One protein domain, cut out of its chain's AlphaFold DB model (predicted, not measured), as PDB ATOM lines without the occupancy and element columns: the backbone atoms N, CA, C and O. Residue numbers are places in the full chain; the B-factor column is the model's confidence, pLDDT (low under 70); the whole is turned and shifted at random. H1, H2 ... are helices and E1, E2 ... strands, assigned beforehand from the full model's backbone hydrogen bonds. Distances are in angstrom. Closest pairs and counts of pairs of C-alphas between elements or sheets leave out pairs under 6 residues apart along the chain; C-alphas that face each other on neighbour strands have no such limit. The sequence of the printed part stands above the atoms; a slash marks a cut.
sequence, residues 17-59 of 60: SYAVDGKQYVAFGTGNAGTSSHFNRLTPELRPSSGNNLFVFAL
ATOM      1  N   SER A  17     -38.254 -34.676 -44.700       98.38
ATOM      2  CA  SER A  17     -36.963 -34.359 -45.307       98.38
ATOM      3  C   SER A  17     -36.382 -35.589 -45.995       98.38
ATOM      4  O   SER A  17     -36.576 -36.715 -45.539       98.38
ATOM      5  N   TYR A  18     -35.698 -35.359 -47.110       98.44
ATOM      6  CA  TYR A  18     -35.039 -36.382 -47.916       98.44
ATOM      7  C   TYR A  18     -33.846 -35.769 -48.658       98.44
ATOM      8  O   TYR A  18     -33.669 -34.549 -48.649       98.44
ATOM      9  N   ALA A  19     -33.026 -36.600 -49.299       98.69
ATOM     10  CA  ALA A  19     -31.917 -36.139 -50.126       98.69
ATOM     11  C   ALA A  19     -31.899 -36.855 -51.480       98.69
ATOM     12  O   ALA A  19     -32.197 -38.047 -51.554       98.69
ATOM     13  N   VAL A  20     -31.537 -36.121 -52.531       98.56
ATOM     14  CA  VAL A  20     -31.315 -36.635 -53.893       98.56
ATOM     15  C   VAL A  20     -30.000 -36.046 -54.387       98.56
ATOM     16  O   VAL A  20     -29.795 -34.839 -54.264       98.56
ATOM     17  N   ASP A  21     -29.096 -36.898 -54.874       98.25
ATOM     18  CA  ASP A  21     -27.771 -36.503 -55.380       98.25
ATOM     19  C   ASP A  21     -26.982 -35.597 -54.415       98.25
ATOM     20  O   ASP A  21     -26.349 -34.619 -54.799       98.25
ATOM     21  N   GLY A  22     -27.058 -35.903 -53.114       98.00
ATOM     22  CA  GLY A  22     -26.374 -35.150 -52.058       98.00
ATOM     23  C   GLY A  22     -27.027 -33.816 -51.672       98.00
ATOM     24  O   GLY A  22     -26.597 -33.206 -50.693       98.00
ATOM     25  N   LYS A  23     -28.086 -33.373 -52.362       98.69
ATOM     26  CA  LYS A  23     -28.854 -32.173 -52.002       98.69
ATOM     27  C   LYS A  23     -30.019 -32.541 -51.085       98.69
ATOM     28  O   LYS A  23     -30.813 -33.422 -51.413       98.69
ATOM     29  N   GLN A  24     -30.112 -31.881 -49.930       98.69
ATOM     30  CA  GLN A  24     -31.199 -32.078 -48.969       98.69
ATOM     31  C   GLN A  24     -32.406 -31.207 -49.322       98.69
ATOM     32  O   GLN A  24     -32.267 -30.026 -49.642       98.69
ATOM     33  N   TYR A  25     -33.590 -31.793 -49.185       98.75
ATOM     34  CA  TYR A  25     -34.875 -31.154 -49.413       98.75
ATOM     35  C   TYR A  25     -35.762 -31.277 -48.175       98.75
ATOM     36  O   TYR A  25     -35.664 -32.236 -47.397       98.75
ATOM     37  N   VAL A  26     -36.662 -30.310 -48.016       98.12
ATOM     38  CA  VAL A  26     -37.764 -30.364 -47.053       98.12
ATOM     39  C   VAL A  26     -39.066 -30.109 -47.802       98.12
ATOM     40  O   VAL A  26     -39.154 -29.146 -48.567       98.12
ATOM     41  N   ALA A  27     -40.052 -30.983 -47.613       97.94
ATOM     42  CA  ALA A  27     -41.320 -30.940 -48.330       97.94
ATOM     43  C   ALA A  27     -42.530 -30.879 -47.393       97.94
ATOM     44  O   ALA A  27     -42.548 -31.510 -46.333       97.94
ATOM     45  N   PHE A  28     -43.548 -30.129 -47.822       95.69
ATOM     46  CA  PHE A  28     -44.758 -29.837 -47.055       95.69
ATOM     47  C   PHE A  28     -45.984 -29.836 -47.967       95.69
ATOM     48  O   PHE A  28     -45.981 -29.187 -49.015       95.69
ATOM     49  N   GLY A  29     -47.046 -30.523 -47.546       94.81
ATOM     50  CA  GLY A  29     -48.358 -30.440 -48.183       94.81
ATOM     51  C   GLY A  29     -49.236 -29.379 -47.522       94.81
ATOM     52  O   GLY A  29     -49.287 -29.291 -46.290       94.81
ATOM     53  N   THR A  30     -49.946 -28.598 -48.328       95.31
ATOM     54  CA  THR A  30     -50.998 -27.690 -47.854       95.31
ATOM     55  C   THR A  30     -52.389 -28.198 -48.202       95.31
ATOM     56  O   THR A  30     -52.567 -29.053 -49.065       95.31
ATOM     57  N   GLY A  31     -53.397 -27.673 -47.517       93.00
ATOM     58  CA  GLY A  31     -54.803 -27.912 -47.798       93.00
ATOM     59  C   GLY A  31     -55.665 -27.890 -46.540       93.00
ATOM     60  O   GLY A  31     -55.197 -27.753 -45.405       93.00
ATOM     61  N   ASN A  32     -56.966 -28.071 -46.737       90.81
ATOM     62  CA  ASN A  32     -57.885 -28.255 -45.621       90.81
ATOM     63  C   ASN A  32     -57.774 -29.687 -45.086       90.81
ATOM     64  O   ASN A  32     -57.965 -30.655 -45.818       90.81
ATOM     65  N   ALA A  33     -57.512 -29.810 -43.790       89.50
ATOM     66  CA  ALA A  33     -57.577 -31.051 -43.029       89.50
ATOM     67  C   ALA A  33     -58.366 -30.803 -41.738       89.50
ATOM     68  O   ALA A  33     -58.638 -29.652 -41.392       89.50
ATOM     69  N   GLY A  34     -58.737 -31.868 -41.019       89.56
ATOM     70  CA  GLY A  34     -59.516 -31.751 -39.780       89.56
ATOM     71  C   GLY A  34     -58.884 -30.758 -38.801       89.56
ATOM     72  O   GLY A  34     -59.497 -29.751 -38.457       89.56
ATOM     73  N   THR A  35     -57.617 -30.975 -38.448       89.31
ATOM     74  CA  THR A  35     -56.870 -30.123 -37.512       89.31
ATOM     75  C   THR A  35     -56.783 -28.664 -37.966       89.31
ATOM     76  O   THR A  35     -57.133 -27.766 -37.202       89.31
ATOM     77  N   SER A  36     -56.377 -28.403 -39.215       89.31
ATOM     78  CA  SER A  36     -56.265 -27.029 -39.720       89.31
ATOM     79  C   SER A  36     -57.620 -26.321 -39.799       89.31
ATOM     80  O   SER A  36     -57.727 -25.143 -39.465       89.31
ATOM     81  N   SER A  37     -58.681 -27.050 -40.147       88.94
ATOM     82  CA  SER A  37     -60.049 -26.518 -40.177       88.94
ATOM     83  C   SER A  37     -60.570 -26.175 -38.781       88.94
ATOM     84  O   SER A  37     -61.307 -25.201 -38.633       88.94
ATOM     85  N   HIS A  38     -60.201 -26.949 -37.754       90.94
ATOM     86  CA  HIS A  38     -60.544 -26.638 -36.365       90.94
ATOM     87  C   HIS A  38     -59.833 -25.373 -35.882       90.94
ATOM     88  O   HIS A  38     -60.487 -24.504 -35.309       90.94
ATOM     89  N   PHE A  39     -58.533 -25.233 -36.156       89.12
ATOM     90  CA  PHE A  39     -57.775 -24.055 -35.727       89.12
ATOM     91  C   PHE A  39     -58.169 -22.775 -36.465       89.12
ATOM     92  O   PHE A  39     -58.274 -21.737 -35.822       89.12
ATOM     93  N   ASN A  40     -58.505 -22.842 -37.757       89.94
ATOM     94  CA  ASN A  40     -58.989 -21.674 -38.506       89.94
ATOM     95  C   ASN A  40     -60.265 -21.052 -37.904       89.94
ATOM     96  O   ASN A  40     -60.545 -19.880 -38.128       89.94
ATOM     97  N   ARG A  41     -61.055 -21.812 -37.131       91.31
ATOM     98  CA  ARG A  41     -62.242 -21.276 -36.438       91.31
ATOM     99  C   ARG A  41     -61.894 -20.443 -35.205       91.31
ATOM    100  O   ARG A  41     -62.750 -19.701 -34.738       91.31
ATOM    101  N   LEU A  42     -60.682 -20.587 -34.668       94.81
ATOM    102  CA  LEU A  42     -60.212 -19.830 -33.505       94.81
ATOM    103  C   LEU A  42     -59.656 -18.454 -33.888       94.81
ATOM    104  O   LEU A  42     -59.551 -17.592 -33.024       94.81
ATOM    105  N   THR A  43     -59.318 -18.257 -35.162       93.00
ATOM    106  CA  THR A  43     -58.703 -17.037 -35.705       93.00
ATOM    107  C   THR A  43     -59.468 -16.548 -36.945       93.00
ATOM    108  O   THR A  43     -58.940 -16.565 -38.059       93.00
ATOM    109  N   PRO A  44     -60.747 -16.138 -36.800       90.50
ATOM    110  CA  PRO A  44     -61.620 -15.775 -37.925       90.50
ATOM    111  C   PRO A  44     -61.139 -14.560 -38.741       90.50
ATOM    112  O   PRO A  44     -61.588 -14.344 -39.871       90.50
ATOM    113  N   GLU A  45     -60.244 -13.749 -38.185       95.38
ATOM    114  CA  GLU A  45     -59.542 -12.669 -38.875       95.38
ATOM    115  C   GLU A  45     -58.554 -13.179 -39.937       95.38
ATOM    116  O   GLU A  45     -58.290 -12.474 -40.916       95.38
ATOM    117  N   LEU A  46     -58.048 -14.408 -39.795       92.38
ATOM    118  CA  LEU A  46     -57.182 -15.045 -40.780       92.38
ATOM    119  C   LEU A  46     -58.026 -15.695 -41.879       92.38
ATOM    120  O   LEU A  46     -58.938 -16.479 -41.626       92.38
ATOM    121  N   ARG A  47     -57.691 -15.395 -43.138       91.25
ATOM    122  CA  ARG A  47     -58.387 -15.922 -44.325       91.25
ATOM    123  C   ARG A  47     -57.422 -16.651 -45.265       91.25
ATOM    124  O   ARG A  47     -57.180 -16.168 -46.372       91.25
ATOM    125  N   PRO A  48     -56.817 -17.773 -44.836       93.19
ATOM    126  CA  PRO A  48     -55.953 -18.552 -45.711       93.19
ATOM    127  C   PRO A  48     -56.768 -19.204 -46.838       93.19
ATOM    128  O   PRO A  48     -57.962 -19.469 -46.693       93.19
ATOM    129  N   SER A  49     -56.117 -19.492 -47.965       93.50
ATOM    130  CA  SER A  49     -56.748 -20.238 -49.058       93.50
ATOM    131  C   SER A  49     -56.910 -21.723 -48.708       93.50
ATOM    132  O   SER A  49     -56.242 -22.251 -47.818       93.50
ATOM    133  N   SER A  50     -57.745 -22.436 -49.463       92.38
ATOM    134  CA  SER A  50     -57.895 -23.898 -49.392       92.38
ATOM    135  C   SER A  50     -57.030 -24.650 -50.417       92.38
ATOM    136  O   SER A  50     -57.328 -25.798 -50.748       92.38
ATOM    137  N   GLY A  51     -55.989 -24.003 -50.957       94.44
ATOM    138  CA  GLY A  51     -55.135 -24.565 -52.004       94.44
ATOM    139  C   GLY A  51     -54.386 -25.828 -51.566       94.44
ATOM    140  O   GLY A  51     -53.677 -25.831 -50.559       94.44
ATOM    141  N   ASN A  52     -54.508 -26.893 -52.358       93.94
ATOM    142  CA  ASN A  52     -53.796 -28.148 -52.139       93.94
ATOM    143  C   ASN A  52     -52.536 -28.189 -53.007       93.94
ATOM    144  O   ASN A  52     -52.628 -28.407 -54.213       93.94
ATOM    145  N   ASN A  53     -51.380 -27.937 -52.395       94.94
ATOM    146  CA  ASN A  53     -50.095 -27.855 -53.080       94.94
ATOM    147  C   ASN A  53     -49.019 -28.618 -52.303       94.94
ATOM    148  O   ASN A  53     -49.084 -28.737 -51.079       94.94
ATOM    149  N   LEU A  54     -47.991 -29.070 -53.023       95.88
ATOM    150  CA  LEU A  54     -46.756 -29.594 -52.447       95.88
ATOM    151  C   LEU A  54     -45.646 -28.557 -52.636       95.88
ATOM    152  O   LEU A  54     -45.274 -28.240 -53.764       95.88
ATOM    153  N   PHE A  55     -45.107 -28.053 -51.531       96.88
ATOM    154  CA  PHE A  55     -43.954 -27.156 -51.533       96.88
ATOM    155  C   PHE A  55     -42.689 -27.940 -51.202       96.88
ATOM    156  O   PHE A  55     -42.700 -28.767 -50.290       96.88
ATOM    157  N   VAL A  56     -41.598 -27.662 -51.919       97.88
ATOM    158  CA  VAL A  56     -40.284 -28.284 -51.712       97.88
ATOM    159  C   VAL A  56     -39.226 -27.187 -51.652       97.88
ATOM    160  O   VAL A  56     -39.134 -26.366 -52.562       97.88
ATOM    161  N   PHE A  57     -38.428 -27.182 -50.588       98.19
ATOM    162  CA  PHE A  57     -37.368 -26.204 -50.351       98.19
ATOM    163  C   PHE A  57     -36.008 -26.894 -50.253       98.19
ATOM    164  O   PHE A  57     -35.908 -28.009 -49.739       98.19
ATOM    165  N   ALA A  58     -34.966 -26.204 -50.707       98.31
ATOM    166  CA  ALA A  58     -33.570 -26.581 -50.535       98.31
ATOM    167  C   ALA A  58     -32.708 -25.317 -50.470       98.31
ATOM    168  O   ALA A  58     -33.130 -24.247 -50.916       98.31
ATOM    169  N   LEU A  59     -31.495 -25.442 -49.938       97.75
ATOM    170  CA  LEU A  59     -30.493 -24.385 -50.060       97.75
ATOM    171  C   LEU A  59     -30.052 -24.235 -51.534       97.75
ATOM    172  O   LEU A  59     -30.196 -25.201 -52.295       97.75
TER     173      LEU A  59
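Overview. This is residues 17 to 59 of the 60 residues of an uncharacterized protein of Acidobacteria bacterium (UniProt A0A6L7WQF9). This is a slender rod, with a small, strongly twisted sheet of three strands making one end and a short helix, H1, with a long loop making the other. The longest strand, E2, is the middle of the sheet, with E1 beside its first part and E3 beside its last; residues 41 to 47 stick out beyond the helix. The 43 printed residues hold E1, E2, H1 and E3 in that order along the chain, and the sheet runs E1 E2 E3, antiparallel throughout. The class is mixed, helices and strands; the whole is extended, with a radius of gyration of the C-alphas of 14.4 A and spans of 43 by 18 by 15 A.

Arrangement. Begin at E1, residues 17 to 20, which forms a hairpin with E2, residues 23 to 29, at 136 degrees; look for N 18 and O 25, 3.1 A apart, within hydrogen-bond range. The pairing is staggered: E2 pairs with E1 over residues 23 to 26 and with E3, residues 54 to 57, over 26 to 29. E2 and E3 are antiparallel at 150 degrees, with N 28 and O 55 at 2.9 A. The edge strands E1 and E3 are apart. H1, residues 34 to 40, is not on the sheet, with 0 pairs of C-alphas within 10 A; every O i to N i+4 pair inside it is within hydrogen-bond range.

Along the chain. Find C-alpha 17 at (-36.963, -34.359, -45.307), where E1 begins. E2 runs 19.9 A from C-alpha 23 to C-alpha 29 at (-48.358, -30.440, -48.183). H1 spans 10.2 A, E1 10.5 A and E3 10.2 A, ending at C-alpha 57 at (-37.368, -26.204, -50.351).

Size, cuts and confidence. The C-alphas of Asp 21 and Pro 44 are the two farthest apart, 43.4 A. The link from H1 to E3, residues 41 to 53, is long; the other two are tight. The printed part has no cut, and no printed residue is under 70 in pLDDT.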